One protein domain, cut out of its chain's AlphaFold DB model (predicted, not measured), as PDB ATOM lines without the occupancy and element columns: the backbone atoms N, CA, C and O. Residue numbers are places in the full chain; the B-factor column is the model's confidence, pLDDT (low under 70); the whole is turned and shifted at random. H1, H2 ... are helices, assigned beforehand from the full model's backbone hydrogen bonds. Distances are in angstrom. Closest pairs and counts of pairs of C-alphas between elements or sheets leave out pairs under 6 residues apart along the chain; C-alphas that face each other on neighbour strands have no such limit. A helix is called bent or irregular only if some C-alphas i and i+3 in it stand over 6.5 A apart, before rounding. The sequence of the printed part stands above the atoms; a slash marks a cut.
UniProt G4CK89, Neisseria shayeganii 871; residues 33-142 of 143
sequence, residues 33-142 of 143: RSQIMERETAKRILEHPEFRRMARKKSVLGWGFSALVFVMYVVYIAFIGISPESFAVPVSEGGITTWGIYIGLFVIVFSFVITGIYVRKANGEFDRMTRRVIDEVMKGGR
ATOM      1  N   ARG A  33     370.681 338.246 370.133       73.38
ATOM      2  CA  ARG A  33     371.217 337.868 371.451       73.38
ATOM      3  C   ARG A  33     371.030 336.374 371.762       73.38
ATOM      4  O   ARG A  33     371.964 335.758 372.264       73.38
ATOM      5  N   SER A  34     369.882 335.790 371.391       75.44
ATOM      6  CA  SER A  34     369.641 334.336 371.490       75.44
ATOM      7  C   SER A  34     370.648 333.553 370.652       75.44
ATOM      8  O   SER A  34     371.320 332.669 371.165       75.44
ATOM      9  N   GLN A  35     370.849 333.954 369.389       77.75
ATOM     10  CA  GLN A  35     371.794 333.271 368.501       77.75
ATOM     11  C   GLN A  35     373.249 333.358 368.979       77.75
ATOM     12  O   GLN A  35     374.015 332.423 368.760       77.75
ATOM     13  N   ILE A  36     373.648 334.468 369.608       80.75
ATOM     14  CA  ILE A  36     374.996 334.614 370.172       80.75
ATOM     15  C   ILE A  36     375.172 333.659 371.360       80.75
ATOM     16  O   ILE A  36     376.111 332.868 371.342       80.75
ATOM     17  N   MET A  37     374.231 333.638 372.314       78.75
ATOM     18  CA  MET A  37     374.270 332.698 373.447       78.75
ATOM     19  C   MET A  37     374.232 331.229 373.008       78.75
ATOM     20  O   MET A  37     374.974 330.409 373.548       78.75
ATOM     21  N   GLU A  38     373.405 330.883 372.018       81.19
ATOM     22  CA  GLU A  38     373.336 329.529 371.453       81.19
ATOM     23  C   GLU A  38     374.688 329.101 370.866       81.19
ATOM     24  O   GLU A  38     375.173 328.007 371.155       81.19
ATOM     25  N   ARG A  39     375.339 329.977 370.085       82.81
ATOM     26  CA  ARG A  39     376.665 329.705 369.503       82.81
ATOM     27  C   ARG A  39     377.745 329.570 370.568       82.81
ATOM     28  O   ARG A  39     378.607 328.707 370.446       82.81
ATOM     29  N   GLU A  40     377.707 330.408 371.593       85.19
ATOM     30  CA  GLU A  40     378.690 330.414 372.675       85.19
ATOM     31  C   GLU A  40     378.563 329.159 373.549       85.19
ATOM     32  O   GLU A  40     379.563 328.518 373.876       85.19
ATOM     33  N   THR A  41     377.328 328.728 373.811       82.25
ATOM     34  CA  THR A  41     377.024 327.449 374.466       82.25
ATOM     35  C   THR A  41     377.491 326.266 373.614       82.25
ATOM     36  O   THR A  41     378.177 325.378 374.117       82.25
ATOM     37  N   ALA A  42     377.202 326.269 372.306       82.44
ATOM     38  CA  ALA A  42     377.653 325.220 371.390       82.44
ATOM     39  C   ALA A  42     379.186 325.127 371.325       82.44
ATOM     40  O   ALA A  42     379.744 324.029 371.320       82.44
ATOM     41  N   LYS A  43     379.877 326.271 371.329       84.00
ATOM     42  CA  LYS A  43     381.341 326.335 371.322       84.00
ATOM     43  C   LYS A  43     381.938 325.740 372.601       84.00
ATOM     44  O   LYS A  43     382.835 324.908 372.514       84.00
ATOM     45  N   ARG A  44     381.369 326.070 373.767       80.69
ATOM     46  CA  ARG A  44     381.767 325.488 375.063       80.69
ATOM     47  C   ARG A  44     381.573 323.970 375.110       80.69
ATOM     48  O   ARG A  44     382.433 323.267 375.630       80.69
ATOM     49  N   ILE A  45     380.489 323.452 374.525       79.69
ATOM     50  CA  ILE A  45     380.250 322.002 374.413       79.69
ATOM     51  C   ILE A  45     381.313 321.337 373.524       79.69
ATOM     52  O   ILE A  45     381.853 320.295 373.893       79.69
ATOM     53  N   LEU A  46     381.638 321.936 372.373       78.38
ATOM     54  CA  LEU A  46     382.633 321.411 371.427       78.38
ATOM     55  C   LEU A  46     384.062 321.413 371.995       78.38
ATOM     56  O   LEU A  46     384.844 320.505 371.700       78.38
ATOM     57  N   GLU A  47     384.401 322.419 372.801       82.50
ATOM     58  CA  GLU A  47     385.707 322.549 373.459       82.50
ATOM     59  C   GLU A  47     385.853 321.612 374.672       82.50
ATOM     60  O   GLU A  47     386.975 321.333 375.103       82.50
ATOM     61  N   HIS A  48     384.749 321.051 375.184       79.06
ATOM     62  CA  HIS A  48     384.778 320.182 376.354       79.06
ATOM     63  C   HIS A  48     385.558 318.873 376.079       79.06
ATOM     64  O   HIS A  48     385.282 318.159 375.104       79.06
ATOM     65  N   PRO A  49     386.521 318.488 376.939       78.62
ATOM     66  CA  PRO A  49     387.389 317.330 376.706       78.62
ATOM     67  C   PRO A  49     386.624 316.000 376.654       78.62
ATOM     68  O   PRO A  49     386.968 315.132 375.845       78.62
ATOM     69  N   GLU A  50     385.557 315.849 377.445       76.62
ATOM     70  CA  GLU A  50     384.657 314.687 377.373       76.62
ATOM     71  C   GLU A  50     384.003 314.579 375.986       76.62
ATOM     72  O   GLU A  50     383.978 313.500 375.395       76.62
ATOM     73  N   PHE A  51     383.565 315.700 375.399       76.19
ATOM     74  CA  PHE A  51     382.947 315.715 374.072       76.19
ATOM     75  C   PHE A  51     383.923 315.306 372.968       76.19
ATOM     76  O   PHE A  51     383.584 314.510 372.089       76.19
ATOM     77  N   ARG A  52     385.180 315.749 373.040       74.69
ATOM     78  CA  ARG A  52     386.219 315.296 372.102       74.69
ATOM     79  C   ARG A  52     386.529 313.804 372.228       74.69
ATOM     80  O   ARG A  52     386.740 313.143 371.206       74.69
ATOM     81  N   ARG A  53     386.554 313.254 373.448       77.75
ATOM     82  CA  ARG A  53     386.728 311.805 373.677       77.75
ATOM     83  C   ARG A  53     385.568 311.012 373.075       77.75
ATOM     84  O   ARG A  53     385.806 310.010 372.400       77.75
ATOM     85  N   MET A  54     384.340 311.502 373.232       71.06
ATOM     86  CA  MET A  54     383.156 310.932 372.584       71.06
ATOM     87  C   MET A  54     383.267 310.955 371.061       71.06
ATOM     88  O   MET A  54     383.098 309.922 370.413       71.06
ATOM     89  N   ALA A  55     383.583 312.116 370.483       76.12
ATOM     90  CA  ALA A  55     383.692 312.281 369.037       76.12
ATOM     91  C   ALA A  55     384.720 311.312 368.429       76.12
ATOM     92  O   ALA A  55     384.447 310.691 367.401       76.12
ATOM     93  N   ARG A  56     385.862 311.102 369.100       76.69
ATOM     94  CA  ARG A  56     386.865 310.108 368.678       76.69
ATOM     95  C   ARG A  56     386.339 308.678 368.743       76.69
ATOM     96  O   ARG A  56     386.505 307.949 367.772       76.69
ATOM     97  N   LYS A  57     385.668 308.281 369.829       75.62
ATOM     98  CA  LYS A  57     385.054 306.945 369.926       75.62
ATOM     99  C   LYS A  57     384.026 306.706 368.818       75.62
ATOM    100  O   LYS A  57     384.045 305.653 368.188       75.62
ATOM    101  N   LYS A  58     383.185 307.705 368.520       76.06
ATOM    102  CA  LYS A  58     382.215 307.643 367.415       76.06
ATOM    103  C   LYS A  58     382.903 307.471 366.070       76.06
ATOM    104  O   LYS A  58     382.457 306.681 365.249       76.06
ATOM    105  N   SER A  59     383.993 308.208 365.866       78.56
ATOM    106  CA  SER A  59     384.785 308.129 364.648       78.56
ATOM    107  C   SER A  59     385.392 306.737 364.487       78.56
ATOM    108  O   SER A  59     385.215 306.145 363.433       78.56
ATOM    109  N   VAL A  60     386.001 306.161 365.527       79.56
ATOM    110  CA  VAL A  60     386.570 304.801 365.467       79.56
ATOM    111  C   VAL A  60     385.495 303.746 365.190       79.56
ATOM    112  O   VAL A  60     385.712 302.869 364.358       79.56
ATOM    113  N   LEU A  61     384.319 303.851 365.819       80.25
ATOM    114  CA  LEU A  61     383.191 302.956 365.532       80.25
ATOM    115  C   LEU A  61     382.688 303.105 364.088       80.25
ATOM    116  O   LEU A  61     382.439 302.102 363.424       80.25
ATOM    117  N   GLY A  62     382.571 304.341 363.598       81.69
ATOM    118  CA  GLY A  62     382.174 304.627 362.219       81.69
ATOM    119  C   GLY A  62     383.185 304.091 361.205       81.69
ATOM    120  O   GLY A  62     382.800 303.371 360.293       81.69
ATOM    121  N   TRP A  63     384.478 304.362 361.404       83.06
ATOM    122  CA  TRP A  63     385.560 303.858 360.554       83.06
ATOM    123  C   TRP A  63     385.640 302.331 360.562       83.06
ATOM    124  O   TRP A  63     385.810 301.732 359.504       83.06
ATOM    125  N   GLY A  64     385.461 301.695 361.724       84.88
ATOM    126  CA  GLY A  64     385.405 300.237 361.826       84.88
ATOM    127  C   GLY A  64     384.238 299.644 361.034       84.88
ATOM    128  O   GLY A  64     384.423 298.673 360.306       84.88
ATOM    129  N   PHE A  65     383.055 300.257 361.111       85.12
ATOM    130  CA  PHE A  65     381.891 299.821 360.336       85.12
ATOM    131  C   PHE A  65     382.068 300.058 358.832       85.12
ATOM    132  O   PHE A  65     381.763 299.177 358.033       85.12
ATOM    133  N   SER A  66     382.614 301.211 358.434       85.56
ATOM    134  CA  SER A  66     382.953 301.488 357.035       85.56
ATOM    135  C   SER A  66     383.947 300.467 356.481       85.56
ATOM    136  O   SER A  66     383.727 299.948 355.390       85.56
ATOM    137  N   ALA A  67     384.997 300.131 357.237       89.12
ATOM    138  CA  ALA A  67     385.958 299.104 356.847       89.12
ATOM    139  C   ALA A  67     385.307 297.715 356.756       89.12
ATOM    140  O   ALA A  67     385.548 296.990 355.795       89.12
ATOM    141  N   LEU A  68     384.439 297.363 357.710       88.81
ATOM    142  CA  LEU A  68     383.700 296.100 357.712       88.81
ATOM    143  C   LEU A  68     382.833 295.947 356.456       88.81
ATOM    144  O   LEU A  68     382.918 294.931 355.769       88.81
ATOM    145  N   VAL A  69     382.026 296.963 356.139       86.94
ATOM    146  CA  VAL A  69     381.172 296.962 354.943       86.94
ATOM    147  C   VAL A  69     382.020 296.923 353.673       86.94
ATOM    148  O   VAL A  69     381.693 296.179 352.754       86.94
ATOM    149  N   PHE A  70     383.130 297.667 353.630       92.62
ATOM    150  CA  PHE A  70     384.052 297.655 352.495       92.62
ATOM    151  C   PHE A  70     384.640 296.260 352.244       92.62
ATOM    152  O   PHE A  70     384.573 295.761 351.122       92.62
ATOM    153  N   VAL A  71     385.153 295.599 353.285       92.44
ATOM    154  CA  VAL A  71     385.697 294.237 353.180       92.44
ATOM    155  C   VAL A  71     384.614 293.256 352.739       92.44
ATOM    156  O   VAL A  71     384.834 292.491 351.805       92.44
ATOM    157  N   MET A  72     383.431 293.305 353.357       87.81
ATOM    158  CA  MET A  72     382.309 292.436 352.994       87.81
ATOM    159  C   MET A  72     381.917 292.606 351.520       87.81
ATOM    160  O   MET A  72     381.702 291.618 350.824       87.81
ATOM    161  N   TYR A  73     381.868 293.848 351.033       90.25
ATOM    162  CA  TYR A  73     381.547 294.160 349.642       90.25
ATOM    163  C   TYR A  73     382.595 293.616 348.665       90.25
ATOM    164  O   TYR A  73     382.238 292.959 347.687       90.25
ATOM    165  N   VAL A  74     383.884 293.839 348.946       93.38
ATOM    166  CA  VAL A  74     384.982 293.336 348.105       93.38
ATOM    167  C   VAL A  74     384.978 291.810 348.062       93.38
ATOM    168  O   VAL A  74     385.061 291.240 346.977       93.38
ATOM    169  N   VAL A  75     384.828 291.145 349.212       90.06
ATOM    170  CA  VAL A  75     384.752 289.677 349.290       90.06
ATOM    171  C   VAL A  75     383.553 289.150 348.506       90.06
ATOM    172  O   VAL A  75     383.704 288.206 347.737       90.06
ATOM    173  N   TYR A  76     382.382 289.771 348.651       86.06
ATOM    174  CA  TYR A  76     381.170 289.355 347.948       86.06
ATOM    175  C   TYR A  76     381.314 289.460 346.423       86.06
ATOM    176  O   TYR A  76     381.009 288.507 345.707       86.06
ATOM    177  N   ILE A  77     381.832 290.584 345.919       89.69
ATOM    178  CA  ILE A  77     382.035 290.771 344.476       89.69
ATOM    179  C   ILE A  77     383.127 289.853 343.941       89.69
ATOM    180  O   ILE A  77     382.945 289.264 342.878       89.69
ATOM    181  N   ALA A  78     384.237 289.701 344.665       90.50
ATOM    182  CA  ALA A  78     385.296 288.780 344.271       90.50
ATOM    183  C   ALA A  78     384.767 287.341 344.189       90.50
ATOM    184  O   ALA A  78     385.040 286.638 343.220       90.50
ATOM    185  N   PHE A  79     383.953 286.923 345.160       87.38
ATOM    186  CA  PHE A  79     383.357 285.592 345.186       87.38
ATOM    187  C   PHE A  79     382.402 285.353 344.005       87.38
ATOM    188  O   PHE A  79     382.511 284.327 343.334       87.38
ATOM    189  N   ILE A  80     381.533 286.320 343.684       86.19
ATOM    190  CA  ILE A  80     380.671 286.253 342.488       86.19
ATOM    191  C   ILE A  80     381.503 286.225 341.202       86.19
ATOM    192  O   ILE A  80     381.166 285.500 340.270       86.19
ATOM    193  N   GLY A  81     382.585 287.002 341.145       88.31
ATOM    194  CA  GLY A  81     383.449 287.091 339.971       88.31
ATOM    195  C   GLY A  81     384.229 285.808 339.675       88.31
ATOM    196  O   GLY A  81     384.490 285.522 338.513       88.31
ATOM    197  N   ILE A  82     384.580 285.024 340.703       88.44
ATOM    198  CA  ILE A  82     385.328 283.766 340.540       88.44
ATOM    199  C   ILE A  82     384.433 282.636 340.016       88.44
ATOM    200  O   ILE A  82     384.879 281.844 339.189       88.44
ATOM    201  N   SER A  83     383.189 282.522 340.494       84.62
ATOM    202  CA  SER A  83     382.296 281.425 340.096       84.62
ATOM    203  C   SER A  83     380.832 281.870 340.022       84.62
ATOM    204  O   SER A  83     380.024 281.523 340.889       84.62
ATOM    205  N   PRO A  84     380.451 282.621 338.973       80.94
ATOM    206  CA  PRO A  84     379.065 283.044 338.777       80.94
ATOM    207  C   PRO A  84     378.127 281.847 338.555       80.94
ATOM    208  O   PRO A  84     376.960 281.886 338.936       80.94
ATOM    209  N   GLU A  85     378.650 280.752 338.002       83.69
ATOM    210  CA  GLU A  85     377.892 279.532 337.712       83.69
ATOM    211  C   GLU A  85     377.368 278.868 338.988       83.69
ATOM    212  O   GLU A  85     376.220 278.433 339.021       83.69
ATOM    213  N   SER A  86     378.144 278.907 340.079       80.94
ATOM    214  CA  SER A  86     377.743 278.381 341.393       80.94
ATOM    215  C   SER A  86     376.450 279.014 341.920       80.94
ATOM    216  O   SER A  86     375.692 278.373 342.647       80.94
ATOM    217  N   PHE A  87     376.156 280.259 341.534       81.38
ATOM    218  CA  PHE A  87     374.935 280.964 341.932       81.38
ATOM    219  C   PHE A  87     373.713 280.580 341.089       81.38
ATOM    220  O   PHE A  87     372.582 280.775 341.543       81.38
ATOM    221  N   ALA A  88     373.931 280.048 339.885       84.00
ATOM    222  CA  ALA A  88     372.887 279.607 338.967       84.00
ATOM    223  C   ALA A  88     372.496 278.134 339.174       84.00
ATOM    224  O   ALA A  88     371.448 277.718 338.684       84.00
ATOM    225  N   VAL A  89     373.292 277.360 339.923       86.56
ATOM    226  CA  VAL A  89     373.004 275.947 340.212       86.56
ATOM    227  C   VAL A  89     371.709 275.816 341.031       86.56
ATOM    228  O   VAL A  89     371.624 276.376 342.134       86.56
ATOM    229  N   PRO A  90     370.701 275.076 340.528       88.75
ATOM    230  CA  PRO A  90     369.505 274.728 341.285       88.75
ATOM    231  C   PRO A  90     369.840 273.888 342.516       88.75
ATOM    232  O   PRO A  90     370.708 273.019 342.470       88.75
ATOM    233  N   VAL A  91     369.125 274.110 343.617       86.19
ATOM    234  CA  VAL A  91     369.319 273.330 344.854       86.19
ATOM    235  C   VAL A  91     368.693 271.931 344.761       86.19
ATOM    236  O   VAL A  91     369.126 271.016 345.456       86.19
ATOM    237  N   SER A  92     367.701 271.748 343.888       86.88
ATOM    238  CA  SER A  92     367.053 270.461 343.620       86.88
ATOM    239  C   SER A  92     366.912 270.223 342.118       86.88
ATOM    240  O   SER A  92     366.706 271.172 341.355       86.88
ATOM    241  N   GLU A  93     366.957 268.960 341.691       82.62
ATOM    242  CA  GLU A  93     366.676 268.583 340.301       82.62
ATOM    243  C   GLU A  93     365.272 269.056 339.887       82.62
ATOM    244  O   GLU A  93     364.294 268.851 340.604       82.62
ATOM    245  N   GLY A  94     365.186 269.764 338.756       82.69
ATOM    246  CA  GLY A  94     363.942 270.367 338.256       82.69
ATOM    247  C   GLY A  94     363.454 271.608 339.020       82.69
ATOM    248  O   GLY A  94     362.416 272.169 338.670       82.69
ATOM    249  N   GLY A  95     364.177 272.057 340.050       82.44
ATOM    250  CA  GLY A  95     363.839 273.254 340.818       82.44
ATOM    251  C   GLY A  95     364.294 274.549 340.141       82.44
ATOM    252  O   GLY A  95     365.309 274.590 339.453       82.44
ATOM    253  N   ILE A  96     363.566 275.641 340.387       84.31
ATOM    254  CA  ILE A  96     363.943 276.997 339.945       84.31
ATOM    255  C   ILE A  96     364.721 277.783 341.015       84.31
ATOM    256  O   ILE A  96     365.244 278.861 340.741       84.31
ATOM    257  N   THR A  97     364.782 277.276 342.250       89.44
ATOM    258  CA  THR A  97     365.477 277.942 343.357       89.44
ATOM    259  C   THR A  97     366.957 277.583 343.346       89.44
ATOM    260  O   THR A  97     367.320 276.416 343.496       89.44
ATOM    261  N   THR A  98     367.814 278.592 343.197       92.50
ATOM    262  CA  THR A  98     369.264 278.414 343.101       92.50
ATOM    263  C   THR A  98     369.974 278.682 344.424       92.50
ATOM    264  O   THR A  98     369.448 279.361 345.313       92.50
ATOM    265  N   TRP A  99     371.213 278.205 344.540       88.94
ATOM    266  CA  TRP A  99     372.094 278.551 345.662       88.94
ATOM    267  C   TRP A  99     372.293 280.060 345.814       88.94
ATOM    268  O   TRP A  99     372.401 280.562 346.935       88.94
ATOM    269  N   GLY A 100     372.252 280.808 344.707       87.94
ATOM    270  CA  GLY A 100     372.348 282.262 344.744       87.94
ATOM    271  C   GLY A 100     371.214 282.937 345.515       87.94
ATOM    272  O   GLY A 100     371.463 283.921 346.210       87.94
ATOM    273  N   ILE A 101     369.997 282.382 345.478       90.38
ATOM    274  CA  ILE A 101     368.861 282.906 346.252       90.38
ATOM    275  C   ILE A 101     369.107 282.736 347.757       90.38
ATOM    276  O   ILE A 101     368.894 283.677 348.522       90.38
ATOM    277  N   TYR A 102     369.608 281.576 348.188       90.44
ATOM    278  CA  TYR A 102     369.929 281.326 349.598       90.44
ATOM    279  C   TYR A 102     371.060 282.222 350.102       90.44
ATOM    280  O   TYR A 102     370.944 282.818 351.174       90.44
ATOM    281  N   ILE A 103     372.131 282.361 349.315       88.81
ATOM    282  CA  ILE A 103     373.255 283.241 349.652       88.81
ATOM    283  C   ILE A 103     372.782 284.698 349.717       88.81
ATOM    284  O   ILE A 103     373.100 285.403 350.674       88.81
ATOM    285  N   GLY A 104     371.974 285.145 348.751       88.19
ATOM    286  CA  GLY A 104     371.400 286.490 348.749       88.19
ATOM    287  C   GLY A 104     370.541 286.757 349.985       88.19
ATOM    288  O   GLY A 104     370.719 287.775 350.655       88.19
ATOM    289  N   LEU A 105     369.662 285.816 350.345       94.12
ATOM    290  CA  LEU A 105     368.834 285.919 351.547       94.12
ATOM    291  C   LEU A 105     369.688 285.987 352.820       94.12
ATOM    292  O   LEU A 105     369.438 286.827 353.687       94.12
ATOM    293  N   PHE A 106     370.720 285.147 352.911       91.38
ATOM    294  CA  PHE A 106     371.667 285.170 354.019       91.38
ATOM    295  C   PHE A 106     372.348 286.539 354.147       91.38
ATOM    296  O   PHE A 106     372.356 287.110 355.237       91.38
ATOM    297  N   VAL A 107     372.848 287.109 353.045       88.81
ATOM    298  CA  VAL A 107     373.493 288.434 353.038       88.81
ATOM    299  C   VAL A 107     372.527 289.532 353.490       88.81
ATOM    300  O   VAL A 107     372.923 290.406 354.264       88.81
ATOM    301  N   ILE A 108     371.258 289.486 353.071       91.56
ATOM    302  CA  ILE A 108     370.236 290.455 353.501       91.56
ATOM    303  C   ILE A 108     370.033 290.385 355.018       91.56
ATOM    304  O   ILE A 108     370.139 291.405 355.704       91.56
ATOM    305  N   VAL A 109     369.777 289.190 355.559       95.19
ATOM    306  CA  VAL A 109     369.567 288.994 357.004       95.19
ATOM    307  C   VAL A 109     370.812 289.410 357.789       95.19
ATOM    308  O   VAL A 109     370.716 290.155 358.766       95.19
ATOM    309  N   PHE A 110     371.988 288.990 357.330       89.31
ATOM    310  CA  PHE A 110     373.269 289.328 357.939       89.31
ATOM    311  C   PHE A 110     373.521 290.843 357.960       89.31
ATOM    312  O   PHE A 110     373.940 291.385 358.986       89.31
ATOM    313  N   SER A 111     373.184 291.547 356.876       87.25
ATOM    314  CA  SER A 111     373.275 293.008 356.786       87.25
ATOM    315  C   SER A 111     372.393 293.709 357.826       87.25
ATOM    316  O   SER A 111     372.860 294.617 358.526       87.25
ATOM    317  N   PHE A 112     371.145 293.257 358.009       91.69
ATOM    318  CA  PHE A 112     370.262 293.790 359.053       91.69
ATOM    319  C   PHE A 112     370.805 293.536 360.460       91.69
ATOM    320  O   PHE A 112     370.780 294.445 361.293       91.69
ATOM    321  N   VAL A 113     371.333 292.339 360.725       92.44
ATOM    322  CA  VAL A 113     371.931 291.991 362.024       92.44
ATOM    323  C   VAL A 113     373.130 292.888 362.327       92.44
ATOM    324  O   VAL A 113     373.178 293.509 363.391       92.44
ATOM    325  N   ILE A 114     374.067 293.018 361.387       87.94
ATOM    326  CA  ILE A 114     375.252 293.872 361.539       87.94
ATOM    327  C   ILE A 114     374.853 295.333 361.750       87.94
ATOM    328  O   ILE A 114     375.353 295.980 362.675       87.94
ATOM    329  N   THR A 115     373.925 295.842 360.941       87.94
ATOM    330  CA  THR A 115     373.426 297.216 361.065       87.94
ATOM    331  C   THR A 115     372.752 297.431 362.419       87.94
ATOM    332  O   THR A 115     373.018 298.429 363.085       87.94
ATOM    333  N   GLY A 116     371.942 296.477 362.883       87.81
ATOM    334  CA  GLY A 116     371.290 296.529 364.191       87.81
ATOM    335  C   GLY A 116     372.286 296.537 365.354       87.81
ATOM    336  O   GLY A 116     372.177 297.373 366.256       87.81
ATOM    337  N   ILE A 117     373.294 295.658 365.320       86.88
ATOM    338  CA  ILE A 117     374.377 295.621 366.316       86.88
ATOM    339  C   ILE A 117     375.136 296.950 366.324       86.88
ATOM    340  O   ILE A 117     375.371 297.516 367.395       86.88
ATOM    341  N   TYR A 118     375.479 297.473 365.146       82.19
ATOM    342  CA  TYR A 118     376.172 298.749 365.008       82.19
ATOM    343  C   TYR A 118     375.358 299.908 365.575       82.19
ATOM    344  O   TYR A 118     375.861 300.633 366.431       82.19
ATOM    345  N   VAL A 119     374.095 300.056 365.166       82.50
ATOM    346  CA  VAL A 119     373.210 301.130 365.639       82.50
ATOM    347  C   VAL A 119     373.033 301.043 367.154       82.50
ATOM    348  O   VAL A 119     373.136 302.057 367.844       82.50
ATOM    349  N   ARG A 120     372.852 299.835 367.708       82.19
ATOM    350  CA  ARG A 120     372.748 299.633 369.162       82.19
ATOM    351  C   ARG A 120     374.031 300.037 369.889       82.19
ATOM    352  O   ARG A 120     373.959 300.717 370.915       82.19
ATOM    353  N   LYS A 121     375.196 299.633 369.374       80.94
ATOM    354  CA  LYS A 121     376.511 299.953 369.952       80.94
ATOM    355  C   LYS A 121     376.802 301.457 369.869       80.94
ATOM    356  O   LYS A 121     377.220 302.047 370.860       80.94
ATOM    357  N   ALA A 122     376.534 302.075 368.719       74.38
ATOM    358  CA  ALA A 122     376.804 303.483 368.454       74.38
ATOM    359  C   ALA A 122     375.869 304.416 369.237       74.38
ATOM    360  O   ALA A 122     376.338 305.400 369.805       74.38
ATOM    361  N   ASN A 123     374.572 304.103 369.311       70.75
ATOM    362  CA  ASN A 123     373.590 304.972 369.964       70.75
ATOM    363  C   ASN A 123     373.604 304.825 371.494       70.75
ATOM    364  O   ASN A 123     373.479 305.817 372.210       70.75
ATOM    365  N   GLY A 124     373.819 303.613 372.022       70.44
ATOM    366  CA  GLY A 124     373.751 303.356 373.467       70.44
ATOM    367  C   GLY A 124     374.858 304.021 374.296       70.44
ATOM    368  O   GLY A 124     374.611 304.432 375.433       70.44
ATOM    369  N   GLU A 125     376.074 304.142 373.754       67.81
ATOM    370  CA  GLU A 125     377.190 304.814 374.438       67.81
ATOM    371  C   GLU A 125     377.038 306.347 374.359       67.81
ATOM    372  O   GLU A 125     377.315 307.061 375.325       67.81
ATOM    373  N   PHE A 126     376.516 306.856 373.239       63.84
ATOM    374  CA  PHE A 126     376.435 308.291 372.962       63.84
ATOM    375  C   PHE A 126     375.326 309.008 373.726       63.84
ATOM    376  O   PHE A 126     375.560 310.096 374.256       63.84
ATOM    377  N   ASP A 127     374.144 308.399 373.838       67.50
ATOM    378  CA  ASP A 127     373.008 309.021 374.524       67.50
ATOM    379  C   ASP A 127     373.306 309.272 376.008       67.50
ATOM    380  O   ASP A 127     372.936 310.312 376.560       67.50
ATOM    381  N   ARG A 128     374.035 308.358 376.663       68.69
ATOM    382  CA  ARG A 128     374.391 308.493 378.086       68.69
ATOM    383  C   ARG A 128     375.399 309.609 378.339       68.69
ATOM    384  O   ARG A 128     375.317 310.274 379.368       68.69
ATOM    385  N   MET A 129     376.365 309.790 377.442       66.69
ATOM    386  CA  MET A 129     377.401 310.812 377.612       66.69
ATOM    387  C   MET A 129     376.933 312.194 377.140       66.69
ATOM    388  O   MET A 129     377.249 313.191 377.784       66.69
ATOM    389  N   THR A 130     376.112 312.257 376.087       70.44
ATOM    390  CA  THR A 130     375.504 313.512 375.609       70.44
ATOM    391  C   THR A 130     374.642 314.146 376.697       70.44
ATOM    392  O   THR A 130     374.777 315.337 376.968       70.44
ATOM    393  N   ARG A 131     373.823 313.339 377.391       76.50
ATOM    394  CA  ARG A 131     373.039 313.805 378.547       76.50
ATOM    395  C   ARG A 131     373.923 314.380 379.652       76.50
ATOM    396  O   ARG A 131     373.618 315.443 380.170       76.50
ATOM    397  N   ARG A 132     375.050 313.727 379.954       76.75
ATOM    398  CA  ARG A 132     375.986 314.172 380.996       76.75
ATOM    399  C   ARG A 132     376.596 315.548 380.703       76.75
ATOM    400  O   ARG A 132     376.565 316.411 381.571       76.75
ATOM    401  N   VAL A 133     377.086 315.769 379.481       77.19
ATOM    402  CA  VAL A 133     377.702 317.057 379.100       77.19
ATOM    403  C   VAL A 133     376.667 318.182 379.031       77.19
ATOM    404  O   VAL A 133     376.950 319.296 379.467       77.19
ATOM    405  N   ILE A 134     375.460 317.907 378.524       79.44
ATOM    406  CA  ILE A 134     374.375 318.900 378.513       79.44
ATOM    407  C   ILE A 134     373.994 319.284 379.947       79.44
ATOM    408  O   ILE A 134     373.887 320.474 380.246       79.44
ATOM    409  N   ASP A 135     373.852 318.304 380.840       80.88
ATOM    410  CA  ASP A 135     373.519 318.554 382.243       80.88
ATOM    411  C   ASP A 135     374.603 319.373 382.964       80.88
ATOM    412  O   ASP A 135     374.263 320.287 383.716       80.88
ATOM    413  N   GLU A 136     375.890 319.096 382.731       77.69
ATOM    414  CA  GLU A 136     377.004 319.867 383.308       77.69
ATOM    415  C   GLU A 136     377.021 321.318 382.815       77.69
ATOM    416  O   GLU A 136     377.087 322.245 383.626       77.69
ATOM    417  N   VAL A 137     376.887 321.540 381.504       78.19
ATOM    418  CA  VAL A 137     376.894 322.891 380.920       78.19
ATOM    419  C   VAL A 137     375.656 323.693 381.351       78.19
ATOM    420  O   VAL A 137     375.773 324.879 381.660       78.19
ATOM    421  N   MET A 138     374.478 323.062 381.443       74.38
ATOM    422  CA  MET A 138     373.240 323.729 381.881       74.38
ATOM    423  C   MET A 138     373.157 323.962 383.398       74.38
ATOM    424  O   MET A 138     372.428 324.862 383.832       74.38
ATOM    425  N   LYS A 139     373.850 323.164 384.221       70.12
ATOM    426  CA  LYS A 139     373.952 323.396 385.674       70.12
ATOM    427  C   LYS A 139     375.020 324.436 386.015       70.12
ATOM    428  O   LYS A 139     374.778 325.258 386.891       70.12
ATOM    429  N   GLY A 140     376.146 324.452 385.299       62.44
ATOM    430  CA  GLY A 140     377.221 325.431 385.501       62.44
ATOM    431  C   GLY A 140     376.855 326.871 385.116       62.44
ATOM    432  O   GLY A 140     377.454 327.802 385.633       62.44
ATOM    433  N   GLY A 141     375.854 327.076 384.252       55.22
ATOM    434  CA  GLY A 141     375.339 328.409 383.901       55.22
ATOM    435  C   GLY A 141     374.267 328.968 384.846       55.22
ATOM    436  O   GLY A 141     373.676 329.997 384.533       55.22
ATOM    437  N   ARG A 142     373.951 328.267 385.946       53.12
ATOM    438  CA  ARG A 142     372.872 328.614 386.888       53.12
ATOM    439  C   ARG A 142     373.366 329.183 388.229       53.12
ATOM    440  O   ARG A 142     372.550 329.310 389.140       53.12
TER     441      ARG A 142
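This is residues 33 to 142 of the 143 residues of a protein of Neisseria shayeganii 871 (UniProt G4CK89). Two long helices, H2 and H4, run side by side in opposite ways and make a long, narrow rod that is in close contact along only part of its length. At one end H1 turns off steeply from the start of H2, and its residues 33 to 40 stick out; at the other end short H3 and the loop of residues 89 to 98 join H2 to H4. The printed part has 110 residues with four named helices, in the order H1, H2, H3, H4, and no named strand; its class is all helix. It is extended, with a radius of gyration of the C-alphas of 23.4 A and spans of 76 by 24 by 21 A.

H1, residues 33 to 47, is close to but not clearly touching H2, residues 49 to 82; their closest C-alphas, of Ile 45 and Phe 51, are 6.8 A apart. Their lines stand at a steep tilt of 69.9 degrees, only just short of about perpendicular, and they run the same way. With residues 41 to 45 alone, H1 touches H4, residues 99 to 140, the closest C-alphas being those of Ile 45 and Val 133 at 7.3 A. H4 is the hub, touching three helices. H2 touches it with residues 50 to 65 alone, against residues 118 to 133 of H4, at a shallow tilt of 7 degrees, opposite ways; the closest C-alphas, of Lys 58 and Ala 122, are 6.9 A apart. H3, residues 84 to 88, touches residues 99 to 101 of H4, with the C-alphas of Phe 87 and Gly 100 closest at 4.0 A. H1 and H3 are apart. In H1 and H2 every O i to N i+4 pair is within hydrogen-bond range; in H4 33 of 38 are, and in H3 0 of 1, beside 2 of 2 O i to N i+3 pairs.

H1 begins at C-alpha 33, (371.217, 337.868, 371.451), and is 21.2 A long from first to last C-alpha. H2 is 49.4 A long and ends at C-alpha 82, (385.328, 283.766, 340.540). H3 measures 7.1 A. H4 is 61.7 A long and ends at C-alpha 140, (377.221, 325.431, 385.501); it is neither bent nor irregular, but only just: C-alphas 122 and 125 are 6.1 A apart.

The two C-alphas farthest apart, those of Gly 94 and Arg 142, are 76.4 A apart. The printed part has no cut. The links H1 to H2 and H2 to H3 are tight, H3 to H4 is short, and no link is long. The mean pLDDT of the printed part is 81.9, and residues 125 to 129 and 140 to 142 are under 70.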